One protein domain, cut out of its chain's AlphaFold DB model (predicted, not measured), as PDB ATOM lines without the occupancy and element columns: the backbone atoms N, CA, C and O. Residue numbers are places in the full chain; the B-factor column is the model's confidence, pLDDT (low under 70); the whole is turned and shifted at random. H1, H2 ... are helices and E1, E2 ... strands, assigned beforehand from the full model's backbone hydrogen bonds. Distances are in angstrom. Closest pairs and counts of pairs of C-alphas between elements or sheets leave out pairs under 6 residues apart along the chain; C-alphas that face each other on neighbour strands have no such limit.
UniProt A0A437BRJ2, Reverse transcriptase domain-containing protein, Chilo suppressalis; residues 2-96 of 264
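What this domain is: This is residues 2 to 96 of the 264 residues of the protein "Reverse transcriptase domain-containing protein" of Chilo suppressalis (UniProt A0A437BRJ2). What shape does the backbone make? It makes a loose, drawn-out open loop: helix H2 runs out to one end, strand E1 folds back from there so that the two make a narrow V, and the helical hairpin of H3 and H4 stands at the other end, with H1 near H4. The middle of the loop is largely empty, and residues 45 to 50 and 56 to 68 stand free. What is it built of? The printed part has 95 residues with four named helices and one named strand, in the order H1, H2, E1, H3, H4, and its class is mostly helix. How large is it? It is loose, with a radius of gyration of the C-alphas of 17.5 A, and elongated, spanning 53 by 29 by 22 A.

How they stand to each other: What does the first helix meet? H1, residues 2 to 15, touches no helix, but it is near H4, residues 83 to 94, with 5 pairs of C-alphas within 10 A. What comes beside the second helix? H2, residues 32 to 48, touches no helix, but it has 4 pairs of C-alphas within 8 A of E1, residues 52 to 58; the closest are those of Val 43 and Cys 53, 6.5 A apart. E1 pairs with no named strand. Which helices touch? H3, residues 69 to 78, and H4 touch and form a helical hairpin, at a shallow tilt of 19 degrees, opposite ways; their closest C-alphas are those of Val 73 and Ser 90, 6.4 A apart. What of the pairs apart and the helices' backbones? H1 is apart from H2, E1 and H3, for instance. In H1, H2, H3 and H4 every O i to N i+4 pair is within hydrogen-bond range.

Where its parts are: Where does the first element begin, and how long is it? H1 begins at C-alpha 2, (57.472, 126.025, -17.508), and is 19.8 A long from first to last C-alpha. How long are the next two? H2 is 24.4 A long and ends at C-alpha 48, (37.952, 155.024, 13.308); E1 is 19.8 A long. And the last two? H3 is 14.2 A long, and H4 is 16.5 A long, ending at C-alpha 94, (56.292, 113.981, -9.025).

The domain as a whole: How far does it reach? The two C-alphas farthest apart are those of Lys 50 and Glu 95, at 53.9 A, while those of Glu 2 and Arg 96, the first and last printed, are 13.0 A apart. Which links are long? The link from H1 to H2, residues 16 to 31, is long; the link from E1 to H3 is short, and those from H2 to E1 and from H3 to H4 are tight. Is anything missing or uncertain? The printed part has no cut. The mean pLDDT of the printed part is 90.0, and residues 95 to 96 are under 70.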
ATOM      1  N   GLU A   2      58.095 125.523 -18.749       83.56
ATOM      2  CA  GLU A   2      57.472 126.025 -17.508       83.56
ATOM      3  C   GLU A   2      56.883 127.435 -17.614       83.56
ATOM      4  O   GLU A   2      55.734 127.647 -17.247       83.56
ATOM      5  N   LYS A   3      57.618 128.391 -18.199       87.81
ATOM      6  CA  LYS A   3      57.133 129.768 -18.392       87.81
ATOM      7  C   LYS A   3      55.831 129.836 -19.204       87.81
ATOM      8  O   LYS A   3      54.944 130.620 -18.891       87.81
ATOM      9  N   ALA A   4      55.695 128.993 -20.230       89.75
ATOM     10  CA  ALA A   4      54.485 128.945 -21.048       89.75
ATOM     11  C   ALA A   4      53.303 128.326 -20.281       89.75
ATOM     12  O   ALA A   4      52.183 128.826 -20.381       89.75
ATOM     13  N   LEU A   5      53.554 127.276 -19.490       90.25
ATOM     14  CA  LEU A   5      52.549 126.679 -18.605       90.25
ATOM     15  C   LEU A   5      52.088 127.673 -17.536       90.25
ATOM     16  O   LEU A   5      50.887 127.840 -17.340       90.25
ATOM     17  N   ASN A   6      53.030 128.378 -16.907       91.50
ATOM     18  CA  ASN A   6      52.759 129.397 -15.902       91.50
ATOM     19  C   ASN A   6      51.889 130.529 -16.473       91.50
ATOM     20  O   ASN A   6      50.824 130.800 -15.930       91.50
ATOM     21  N   ASN A   7      52.262 131.099 -17.623       93.00
ATOM     22  CA  ASN A   7      51.478 132.161 -18.262       93.00
ATOM     23  C   ASN A   7      50.042 131.714 -18.582       93.00
ATOM     24  O   ASN A   7      49.089 132.450 -18.337       93.00
ATOM     25  N   ARG A   8      49.867 130.497 -19.117       93.19
ATOM     26  CA  ARG A   8      48.532 129.948 -19.407       93.19
ATOM     27  C   ARG A   8      47.716 129.745 -18.135       93.19
ATOM     28  O   ARG A   8      46.526 130.054 -18.133       93.19
ATOM     29  N   LEU A   9      48.349 129.242 -17.078       92.75
ATOM     30  CA  LEU A   9      47.709 129.020 -15.788       92.75
ATOM     31  C   LEU A   9      47.275 130.343 -15.151       92.75
ATOM     32  O   LEU A   9      46.109 130.474 -14.803       92.75
ATOM     33  N   ILE A  10      48.165 131.332 -15.052       92.75
ATOM     34  CA  ILE A  10      47.836 132.644 -14.477       92.75
ATOM     35  C   ILE A  10      46.690 133.294 -15.255       92.75
ATOM     36  O   ILE A  10      45.712 133.715 -14.647       92.75
ATOM     37  N   ASN A  11      46.743 133.293 -16.591       94.00
ATOM     38  CA  ASN A  11      45.665 133.855 -17.407       94.00
ATOM     39  C   ASN A  11      44.313 133.171 -17.155       94.00
ATOM     40  O   ASN A  11      43.285 133.842 -17.122       94.00
ATOM     41  N   TYR A  12      44.300 131.848 -16.977       95.19
ATOM     42  CA  TYR A  12      43.091 131.110 -16.610       95.19
ATOM     43  C   TYR A  12      42.587 131.517 -15.218       95.19
ATOM     44  O   TYR A  12      41.416 131.854 -15.061       95.19
ATOM     45  N   LEU A  13      43.474 131.533 -14.223       93.75
ATOM     46  CA  LEU A  13      43.128 131.849 -12.838       93.75
ATOM     47  C   LEU A  13      42.582 133.275 -12.677       93.75
ATOM     48  O   LEU A  13      41.607 133.469 -11.954       93.75
ATOM     49  N   GLU A  14      43.176 134.250 -13.367       92.50
ATOM     50  CA  GLU A  14      42.723 135.644 -13.363       92.50
ATOM     51  C   GLU A  14      41.401 135.807 -14.123       92.50
ATOM     52  O   GLU A  14      40.459 136.398 -13.601       92.50
ATOM     53  N   ARG A  15      41.271 135.221 -15.325       94.62
ATOM     54  CA  ARG A  15      40.051 135.336 -16.148       94.62
ATOM     55  C   ARG A  15      38.798 134.839 -15.427       94.62
ATOM     56  O   ARG A  15      37.721 135.390 -15.638       94.62
ATOM     57  N   TYR A  16      38.934 133.793 -14.617       94.44
ATOM     58  CA  TYR A  16      37.825 133.201 -13.868       94.44
ATOM     59  C   TYR A  16      37.771 133.652 -12.400       94.44
ATOM     60  O   TYR A  16      36.991 133.088 -11.638       94.44
ATOM     61  N   ASN A  17      38.563 134.657 -11.999       93.00
ATOM     62  CA  ASN A  17      38.627 135.179 -10.625       93.00
ATOM     63  C   ASN A  17      38.802 134.076  -9.563       93.00
ATOM     64  O   ASN A  17      38.179 134.101  -8.504       93.00
ATOM     65  N   ILE A  18      39.642 133.080  -9.862       93.75
ATOM     66  CA  ILE A  18      39.900 131.946  -8.961       93.75
ATOM     67  C   ILE A  18      40.794 132.383  -7.791       93.75
ATOM     68  O   ILE A  18      40.673 131.858  -6.684       93.75
ATOM     69  N   LEU A  19      41.697 133.342  -8.024       89.31
ATOM     70  CA  LEU A  19      42.555 133.902  -6.980       89.31
ATOM     71  C   LEU A  19      41.786 134.919  -6.136       89.31
ATOM     72  O   LEU A  19      41.043 135.747  -6.660       89.31
ATOM     73  N   SER A  20      42.031 134.903  -4.825       90.12
ATOM     74  CA  SER A  20      41.436 135.871  -3.901       90.12
ATOM     75  C   SER A  20      41.779 137.308  -4.300       90.12
ATOM     76  O   SER A  20      42.922 137.618  -4.646       90.12
ATOM     77  N   CYS A  21      40.816 138.221  -4.178       89.12
ATOM     78  CA  CYS A  21      41.042 139.655  -4.342       89.12
ATOM     79  C   CYS A  21      42.023 140.239  -3.311       89.12
ATOM     80  O   CYS A  21      42.526 141.333  -3.545       89.12
ATOM     81  N   ASN A  22      42.352 139.504  -2.244       90.06
ATOM     82  CA  ASN A  22      43.317 139.903  -1.212       90.06
ATOM     83  C   ASN A  22      44.651 139.144  -1.336       90.06
ATOM     84  O   ASN A  22      45.495 139.210  -0.446       90.06
ATOM     85  N   GLN A  23      44.857 138.393  -2.422       89.50
ATOM     86  CA  GLN A  23      46.161 137.822  -2.747       89.50
ATOM     87  C   GLN A  23      46.974 138.852  -3.533       89.50
ATOM     88  O   GLN A  23      46.565 139.249  -4.625       89.50
ATOM     89  N   PHE A  24      48.123 139.255  -2.991       90.06
ATOM     90  CA  PHE A  24      49.023 140.242  -3.604       90.06
ATOM     91  C   PHE A  24      50.306 139.615  -4.164       90.06
ATOM     92  O   PHE A  24      50.819 140.060  -5.184       90.06
ATOM     93  N   GLY A  25      50.793 138.532  -3.552       88.19
ATOM     94  CA  GLY A  25      51.977 137.817  -4.027       88.19
ATOM     95  C   GLY A  25      51.731 137.025  -5.317       88.19
ATOM     96  O   GLY A  25      50.669 136.423  -5.499       88.19
ATOM     97  N   PHE A  26      52.759 136.975  -6.172       85.25
ATOM     98  CA  PHE A  26      52.791 136.217  -7.433       85.25
ATOM     99  C   PHE A  26      51.663 136.561  -8.418       85.25
ATOM    100  O   PHE A  26      51.224 135.703  -9.184       85.25
ATOM    101  N   ARG A  27      51.192 137.811  -8.407       87.25
ATOM    102  CA  ARG A  27      50.174 138.312  -9.335       87.25
ATOM    103  C   ARG A  27      50.675 139.548 -10.060       87.25
ATOM    104  O   ARG A  27      51.402 140.357  -9.498       87.25
ATOM    105  N   SER A  28      50.294 139.677 -11.325       87.00
ATOM    106  CA  SER A  28      50.640 140.860 -12.108       87.00
ATOM    107  C   SER A  28      49.834 142.068 -11.624       87.00
ATOM    108  O   SER A  28      48.659 141.931 -11.291       87.00
ATOM    109  N   GLY A  29      50.470 143.242 -11.579       89.88
ATOM    110  CA  GLY A  29      49.824 144.489 -11.157       89.88
ATOM    111  C   GLY A  29      49.482 144.558  -9.666       89.88
ATOM    112  O   GLY A  29      48.632 145.357  -9.291       89.88
ATOM    113  N   ARG A  30      50.096 143.705  -8.838       89.31
ATOM    114  CA  ARG A  30      49.971 143.718  -7.378       89.31
ATOM    115  C   ARG A  30      51.342 143.566  -6.747       89.31
ATOM    116  O   ARG A  30      52.147 142.765  -7.224       89.31
ATOM    117  N   SER A  31      51.590 144.304  -5.676       90.88
ATOM    118  CA  SER A  31      52.872 144.289  -4.983       90.88
ATOM    119  C   SER A  31      52.741 144.085  -3.474       90.88
ATOM    120  O   SER A  31      51.649 143.994  -2.905       90.88
ATOM    121  N   THR A  32      53.889 143.969  -2.810       87.31
ATOM    122  CA  THR A  32      53.980 143.940  -1.348       87.31
ATOM    123  C   THR A  32      53.532 145.256  -0.725       87.31
ATOM    124  O   THR A  32      52.918 145.247   0.340       87.31
ATOM    125  N   GLU A  33      53.782 146.374  -1.402       92.81
ATOM    126  CA  GLU A  33      53.362 147.705  -0.968       92.81
ATOM    127  C   GLU A  33      51.834 147.817  -0.978       92.81
ATOM    128  O   GLU A  33      51.258 148.274   0.008       92.81
ATOM    129  N   ASP A  34      51.170 147.300  -2.019       91.56
ATOM    130  CA  ASP A  34      49.702 147.259  -2.089       91.56
ATOM    131  C   ASP A  34      49.102 146.453  -0.929       91.56
ATOM    132  O   ASP A  34      48.093 146.846  -0.343       91.56
ATOM    133  N   ALA A  35      49.732 145.329  -0.569       89.94
ATOM    134  CA  ALA A  35      49.276 144.483   0.530       89.94
ATOM    135  C   ALA A  35      49.344 145.211   1.879       89.94
ATOM    136  O   ALA A  35      48.410 145.128   2.683       89.94
ATOM    137  N   VAL A  36      50.449 145.922   2.124       93.88
ATOM    138  CA  VAL A  36      50.647 146.707   3.346       93.88
ATOM    139  C   VAL A  36      49.687 147.892   3.380       93.88
ATOM    140  O   VAL A  36      49.041 148.094   4.405       93.88
ATOM    141  N   SER A  37      49.530 148.622   2.271       93.81
ATOM    142  CA  SER A  37      48.573 149.731   2.183       93.81
ATOM    143  C   SER A  37      47.158 149.251   2.487       93.81
ATOM    144  O   SER A  37      46.518 149.766   3.397       93.81
ATOM    145  N   HIS A  38      46.710 148.182   1.821       92.69
ATOM    146  CA  HIS A  38      45.381 147.614   2.032       92.69
ATOM    147  C   HIS A  38      45.152 147.184   3.489       92.69
ATOM    148  O   HIS A  38      44.060 147.351   4.032       92.69
ATOM    149  N   LEU A  39      46.173 146.628   4.146       93.12
ATOM    150  CA  LEU A  39      46.103 146.283   5.563       93.12
ATOM    151  C   LEU A  39      45.965 147.524   6.456       93.12
ATOM    152  O   LEU A  39      45.118 147.541   7.351       93.12
ATOM    153  N   VAL A  40      46.796 148.541   6.233       94.25
ATOM    154  CA  VAL A  40      46.774 149.787   7.013       94.25
ATOM    155  C   VAL A  40      45.428 150.489   6.855       94.25
ATOM    156  O   VAL A  40      44.827 150.869   7.860       94.25
ATOM    157  N   ASP A  41      44.916 150.578   5.629       94.81
ATOM    158  CA  ASP A  41      43.608 151.163   5.328       94.81
ATOM    159  C   ASP A  41      42.487 150.404   6.043       94.81
ATOM    160  O   ASP A  41      41.640 151.005   6.708       94.81
ATOM    161  N   TYR A  42      42.518 149.067   5.979       92.06
ATOM    162  CA  TYR A  42      41.543 148.223   6.659       92.06
ATOM    163  C   TYR A  42      41.545 148.464   8.173       92.06
ATOM    164  O   TYR A  42      40.486 148.666   8.771       92.06
ATOM    165  N   VAL A  43      42.717 148.444   8.809       93.25
ATOM    166  CA  VAL A  43      42.835 148.636  10.261       93.25
ATOM    167  C   VAL A  43      42.380 150.039  10.655       93.25
ATOM    168  O   VAL A  43      41.611 150.180  11.603       93.25
ATOM    169  N   THR A  44      42.792 151.060   9.906       93.06
ATOM    170  CA  THR A  44      42.464 152.463  10.190       93.06
ATOM    171  C   THR A  44      40.955 152.693  10.122       93.06
ATOM    172  O   THR A  44      40.371 153.173  11.091       93.06
ATOM    173  N   LEU A  45      40.300 152.223   9.054       96.06
ATOM    174  CA  LEU A  45      38.847 152.316   8.882       96.06
ATOM    175  C   LEU A  45      38.073 151.726  10.074       96.06
ATOM    176  O   LEU A  45      37.092 152.300  10.552       96.06
ATOM    177  N   HIS A  46      38.510 150.568  10.568       92.12
ATOM    178  CA  HIS A  46      37.822 149.876  11.654       92.12
ATOM    179  C   HIS A  46      38.107 150.520  13.016       92.12
ATOM    180  O   HIS A  46      37.185 150.658  13.824       92.12
ATOM    181  N   LEU A  47      39.332 150.993  13.256       91.50
ATOM    182  CA  LEU A  47      39.662 151.757  14.460       91.50
ATOM    183  C   LEU A  47      38.882 153.078  14.528       91.50
ATOM    184  O   LEU A  47      38.336 153.400  15.586       91.50
ATOM    185  N   ASP A  48      38.740 153.788  13.405       94.94
ATOM    186  CA  ASP A  48      37.952 155.024  13.308       94.94
ATOM    187  C   ASP A  48      36.467 154.779  13.616       94.94
ATOM    188  O   ASP A  48      35.809 155.579  14.286       94.94
ATOM    189  N   SER A  49      35.949 153.611  13.227       94.44
ATOM    190  CA  SER A  49      34.597 153.158  13.579       94.44
ATOM    191  C   SER A  49      34.449 152.652  15.027       94.44
ATOM    192  O   SER A  49      33.402 152.116  15.396       94.44
ATOM    193  N   LYS A  50      35.477 152.832  15.872       92.94
ATOM    194  CA  LYS A  50      35.564 152.349  17.266       92.94
ATOM    195  C   LYS A  50      35.469 150.824  17.404       92.94
ATOM    196  O   LYS A  50      35.109 150.319  18.470       92.94
ATOM    197  N   GLN A  51      35.793 150.083  16.347       89.88
ATOM    198  CA  GLN A  51      35.871 148.627  16.383       89.88
ATOM    199  C   GLN A  51      37.267 148.166  16.810       89.88
ATOM    200  O   GLN A  51      38.256 148.887  16.690       89.88
ATOM    201  N   LYS A  52      37.346 146.946  17.348       87.06
ATOM    202  CA  LYS A  52      38.617 146.325  17.733       87.06
ATOM    203  C   LYS A  52      39.122 145.453  16.590       87.06
ATOM    204  O   LYS A  52      38.377 144.616  16.084       87.06
ATOM    205  N   CYS A  53      40.397 145.597  16.247       86.94
ATOM    206  CA  CYS A  53      41.058 144.781  15.232       86.94
ATOM    207  C   CYS A  53      41.985 143.754  15.887       86.94
ATOM    208  O   CYS A  53      42.771 144.103  16.767       86.94
ATOM    209  N   LEU A  54      41.919 142.499  15.433       89.06
ATOM    210  CA  LEU A  54      42.879 141.449  15.778       89.06
ATOM    211  C   LEU A  54      43.562 140.960  14.499       89.06
ATOM    212  O   LEU A  54      42.905 140.402  13.617       89.06
ATOM    213  N   GLY A  55      44.876 141.159  14.415       85.62
ATOM    214  CA  GLY A  55      45.703 140.624  13.336       85.62
ATOM    215  C   GLY A  55      46.283 139.263  13.711       85.62
ATOM    216  O   GLY A  55      46.908 139.133  14.762       85.62
ATOM    217  N   VAL A  56      46.092 138.263  12.847       89.50
ATOM    218  CA  VAL A  56      46.765 136.963  12.944       89.50
ATOM    219  C   VAL A  56      47.734 136.837  11.774       89.50
ATOM    220  O   VAL A  56      47.319 136.843  10.613       89.50
ATOM    221  N   PHE A  57      49.022 136.721  12.093       87.75
ATOM    222  CA  PHE A  57      50.097 136.552  11.119       87.75
ATOM    223  C   PHE A  57      50.548 135.094  11.115       87.75
ATOM    224  O   PHE A  57      50.887 134.544  12.161       87.75
ATOM    225  N   LEU A  58      50.522 134.471   9.938       88.69
ATOM    226  CA  LEU A  58      50.917 133.079   9.736       88.69
ATOM    227  C   LEU A  58      52.068 133.023   8.737       88.69
ATOM    228  O   LEU A  58      51.955 133.577   7.644       88.69
ATOM    229  N   ASP A  59      53.131 132.312   9.105       87.31
ATOM    230  CA  ASP A  59      54.237 131.975   8.214       87.31
ATOM    231  C   ASP A  59      54.412 130.452   8.165       87.31
ATOM    232  O   ASP A  59      54.305 129.766   9.185       87.31
ATOM    233  N   LEU A  60      54.631 129.911   6.966       83.50
ATOM    234  CA  LEU A  60      54.777 128.472   6.751       83.50
ATOM    235  C   LEU A  60      56.243 128.121   6.523       83.50
ATOM    236  O   LEU A  60      56.815 128.431   5.475       83.50
ATOM    237  N   ALA A  61      56.818 127.372   7.463       84.69
ATOM    238  CA  ALA A  61      58.149 126.809   7.306       84.69
ATOM    239  C   ALA A  61      58.212 125.914   6.058       84.69
ATOM    240  O   ALA A  61      57.409 124.991   5.903       84.69
ATOM    241  N   LYS A  62      59.178 126.187   5.170       83.44
ATOM    242  CA  LYS A  62      59.418 125.415   3.939       83.44
ATOM    243  C   LYS A  62      58.130 125.168   3.140       83.44
ATOM    244  O   LYS A  62      57.788 124.038   2.795       83.44
ATOM    245  N   ALA A  63      57.386 126.237   2.856       80.12
ATOM    246  CA  ALA A  63      56.060 126.163   2.238       80.12
ATOM    247  C   ALA A  63      56.001 125.376   0.915       80.12
ATOM    248  O   ALA A  63      54.937 124.886   0.564       80.12
ATOM    249  N   PHE A  64      57.095 125.271   0.156       78.94
ATOM    250  CA  PHE A  64      57.122 124.468  -1.072       78.94
ATOM    251  C   PHE A  64      57.430 122.989  -0.805       78.94
ATOM    252  O   PHE A  64      56.818 122.133  -1.438       78.94
ATOM    253  N   ASP A  65      58.289 122.690   0.172       80.12
ATOM    254  CA  ASP A  65      58.668 121.314   0.533       80.12
ATOM    255  C   ASP A  65      57.553 120.595   1.309       80.12
ATOM    256  O   ASP A  65      57.464 119.369   1.311       80.12
ATOM    257  N   THR A  66      56.687 121.354   1.982       84.81
ATOM    258  CA  THR A  66      55.603 120.825   2.830       84.81
ATOM    259  C   THR A  66      54.291 120.587   2.080       84.81
ATOM    260  O   THR A  66      53.341 120.030   2.640       84.81
ATOM    261  N   VAL A  67      54.198 120.987   0.807       86.50
ATOM    262  CA  VAL A  67      52.974 120.819   0.018       86.50
ATOM    263  C   VAL A  67      52.784 119.355  -0.366       86.50
ATOM    264  O   VAL A  67      53.587 118.748  -1.064       86.50
ATOM    265  N   SER A  68      51.647 118.790   0.041       90.88
ATOM    266  CA  SER A  68      51.235 117.451  -0.378       90.88
ATOM    267  C   SER A  68      50.818 117.455  -1.852       90.88
ATOM    268  O   SER A  68      49.762 117.997  -2.197       90.88
ATOM    269  N   ILE A  69      51.615 116.804  -2.705       90.75
ATOM    270  CA  ILE A  69      51.362 116.710  -4.152       90.75
ATOM    271  C   ILE A  69      49.973 116.130  -4.473       90.75
ATOM    272  O   ILE A  69      49.235 116.784  -5.215       90.75
ATOM    273  N   PRO A  70      49.501 115.031  -3.843       92.00
ATOM    274  CA  PRO A  70      48.152 114.516  -4.099       92.00
ATOM    275  C   PRO A  70      47.041 115.527  -3.775       92.00
ATOM    276  O   PRO A  70      46.043 115.628  -4.492       92.00
ATOM    277  N   LYS A  71      47.204 116.315  -2.700       94.25
ATOM    278  CA  LYS A  71      46.236 117.360  -2.331       94.25
ATOM    279  C   LYS A  71      46.259 118.515  -3.331       94.25
ATOM    280  O   LYS A  71      45.193 119.035  -3.663       94.25
ATOM    281  N   LEU A  72      47.443 118.893  -3.815       92.56
ATOM    282  CA  LEU A  72      47.606 119.932  -4.828       92.56
ATOM    283  C   LEU A  72      46.955 119.518  -6.153       92.56
ATOM    284  O   LEU A  72      46.109 120.253  -6.654       92.56
ATOM    285  N   VAL A  73      47.250 118.320  -6.667       93.25
ATOM    286  CA  VAL A  73      46.643 117.785  -7.901       93.25
ATOM    287  C   VAL A  73      45.118 117.708  -7.774       93.25
ATOM    288  O   VAL A  73      44.394 118.169  -8.657       93.25
ATOM    289  N   LYS A  74      44.601 117.233  -6.631       94.94
ATOM    290  CA  LYS A  74      43.155 117.233  -6.360       94.94
ATOM    291  C   LYS A  74      42.560 118.642  -6.385       94.94
ATOM    292  O   LYS A  74      41.443 118.816  -6.870       94.94
ATOM    293  N   GLN A  75      43.270 119.650  -5.879       94.75
ATOM    294  CA  GLN A  75      42.804 121.035  -5.965       94.75
ATOM    295  C   GLN A  75      42.829 121.580  -7.390       94.75
ATOM    296  O   GLN A  75      41.853 122.207  -7.793       94.75
ATOM    297  N   LEU A  76      43.870 121.286  -8.174       94.06
ATOM    298  CA  LEU A  76      43.929 121.660  -9.592       94.06
ATOM    299  C   LEU A  76      42.724 121.102 -10.368       94.06
ATOM    300  O   LEU A  76      42.100 121.824 -11.146       94.06
ATOM    301  N   TYR A  77      42.326 119.860 -10.082       95.31
ATOM    302  CA  TYR A  77      41.113 119.279 -10.657       95.31
ATOM    303  C   TYR A  77      39.839 120.034 -10.246       95.31
ATOM    304  O   TYR A  77      38.994 120.347 -11.089       95.31
ATOM    305  N   ARG A  78      39.706 120.385  -8.958       94.94
ATOM    306  CA  ARG A  78      38.532 121.108  -8.430       94.94
ATOM    307  C   ARG A  78      38.361 122.503  -9.026       94.94
ATOM    308  O   ARG A  78      37.226 122.917  -9.227       94.94
ATOM    309  N   ILE A  79      39.454 123.201  -9.328       94.12
ATOM    310  CA  ILE A  79      39.415 124.526  -9.973       94.12
ATOM    311  C   ILE A  79      39.227 124.451 -11.500       94.12
ATOM    312  O   ILE A  79      39.222 125.481 -12.172       94.12
ATOM    313  N   GLY A  80      39.072 123.246 -12.060       93.75
ATOM    314  CA  GLY A  80      38.715 123.032 -13.463       93.75
ATOM    315  C   GLY A  80      39.867 122.653 -14.396       93.75
ATOM    316  O   GLY A  80      39.639 122.556 -15.600       93.75
ATOM    317  N   ILE A  81      41.075 122.389 -13.888       94.88
ATOM    318  CA  ILE A  81      42.177 121.864 -14.711       94.88
ATOM    319  C   ILE A  81      41.991 120.356 -14.889       94.88
ATOM    320  O   ILE A  81      41.983 119.609 -13.913       94.88
ATOM    321  N   ARG A  82      41.836 119.896 -16.133       93.19
ATOM    322  CA  ARG A  82      41.478 118.504 -16.451       93.19
ATOM    323  C   ARG A  82      42.433 117.864 -17.456       93.19
ATOM    324  O   ARG A  82      43.227 118.549 -18.106       93.19
ATOM    325  N   ASP A  83      42.322 116.542 -17.556       94.00
ATOM    326  CA  ASP A  83      42.910 115.707 -18.606       94.00
ATOM    327  C   ASP A  83      44.414 115.964 -18.803       94.00
ATOM    328  O   ASP A  83      45.189 115.974 -17.846       94.00
ATOM    329  N   ASN A  84      44.829 116.221 -20.046       93.12
ATOM    330  CA  ASN A  84      46.222 116.449 -20.422       93.12
ATOM    331  C   ASN A  84      46.886 117.569 -19.616       93.12
ATOM    332  O   ASN A  84      48.061 117.457 -19.275       93.12
ATOM    333  N   ALA A  85      46.161 118.645 -19.292       92.31
ATOM    334  CA  ALA A  85      46.731 119.734 -18.505       92.31
ATOM    335  C   ALA A  85      47.038 119.275 -17.074       92.31
ATOM    336  O   ALA A  85      48.109 119.582 -16.555       92.31
ATOM    337  N   LEU A  86      46.134 118.504 -16.461       93.81
ATOM    338  CA  LEU A  86      46.341 117.955 -15.124       93.81
ATOM    339  C   LEU A  86      47.503 116.953 -15.100       93.81
ATOM    340  O   LEU A  86      48.339 117.033 -14.203       93.81
ATOM    341  N   ASN A  87      47.601 116.084 -16.110       92.19
ATOM    342  CA  ASN A  87      48.705 115.127 -16.233       92.19
ATOM    343  C   ASN A  87      50.063 115.827 -16.363       92.19
ATOM    344  O   ASN A  87      51.019 115.423 -15.708       92.19
ATOM    345  N   ILE A  88      50.148 116.916 -17.140       91.69
ATOM    346  CA  ILE A  88      51.379 117.715 -17.235       91.69
ATOM    347  C   ILE A  88      51.788 118.249 -15.857       91.69
ATOM    348  O   ILE A  88      52.963 118.174 -15.505       91.69
ATOM    349  N   PHE A  89      50.841 118.766 -15.065       91.31
ATOM    350  CA  PHE A  89      51.144 119.244 -13.713       91.31
ATOM    351  C   PHE A  89      51.534 118.112 -12.758       91.31
ATOM    352  O   PHE A  89      52.467 118.303 -11.984       91.31
ATOM    353  N   SER A  90      50.867 116.957 -12.817       90.69
ATOM    354  CA  SER A  90      51.199 115.799 -11.974       90.69
ATOM    355  C   SER A  90      52.631 115.333 -12.229       90.69
ATOM    356  O   SER A  90      53.448 115.325 -11.312       90.69
ATOM    357  N   ASN A  91      52.976 115.089 -13.496       88.56
ATOM    358  CA  ASN A  91      54.312 114.626 -13.879       88.56
ATOM    359  C   ASN A  91      55.389 115.659 -13.516       88.56
ATOM    360  O   ASN A  91      56.457 115.311 -13.021       88.56
ATOM    361  N   PHE A  92      55.094 116.952 -13.694       86.62
ATOM    362  CA  PHE A  92      56.010 118.036 -13.332       86.62
ATOM    363  C   PHE A  92      56.301 118.133 -11.822       86.62
ATOM    364  O   PHE A  92      57.340 118.673 -11.422       86.62
ATOM    365  N   LEU A  93      55.371 117.671 -10.983       85.06
ATOM    366  CA  LEU A  93      55.471 117.727  -9.526       85.06
ATOM    367  C   LEU A  93      56.049 116.444  -8.914       85.06
ATOM    368  O   LEU A  93      56.667 116.530  -7.856       85.06
ATOM    369  N   GLU A  94      55.867 115.287  -9.554       79.75
ATOM    370  CA  GLU A  94      56.292 113.981  -9.025       79.75
ATOM    371  C   GLU A  94      57.686 113.551  -9.516       79.75
ATOM    372  O   GLU A  94      58.457 112.991  -8.741       79.75
ATOM    373  N   GLU A  95      58.063 113.858 -10.761       64.31
ATOM    374  CA  GLU A  95      59.266 113.298 -11.402       64.31
ATOM    375  C   GLU A  95      60.378 114.337 -11.611       64.31
ATOM    376  O   GLU A  95      60.859 114.567 -12.724       64.31
ATOM    377  N   ARG A  96      60.825 115.000 -10.538       65.69
ATOM    378  CA  ARG A  96      61.970 115.921 -10.639       65.69
ATOM    379  C   ARG A  96      63.293 115.208 -10.404       65.69
ATOM    380  O   ARG A  96      63.685 114.962  -9.269       65.69
TER     381      ARG A  96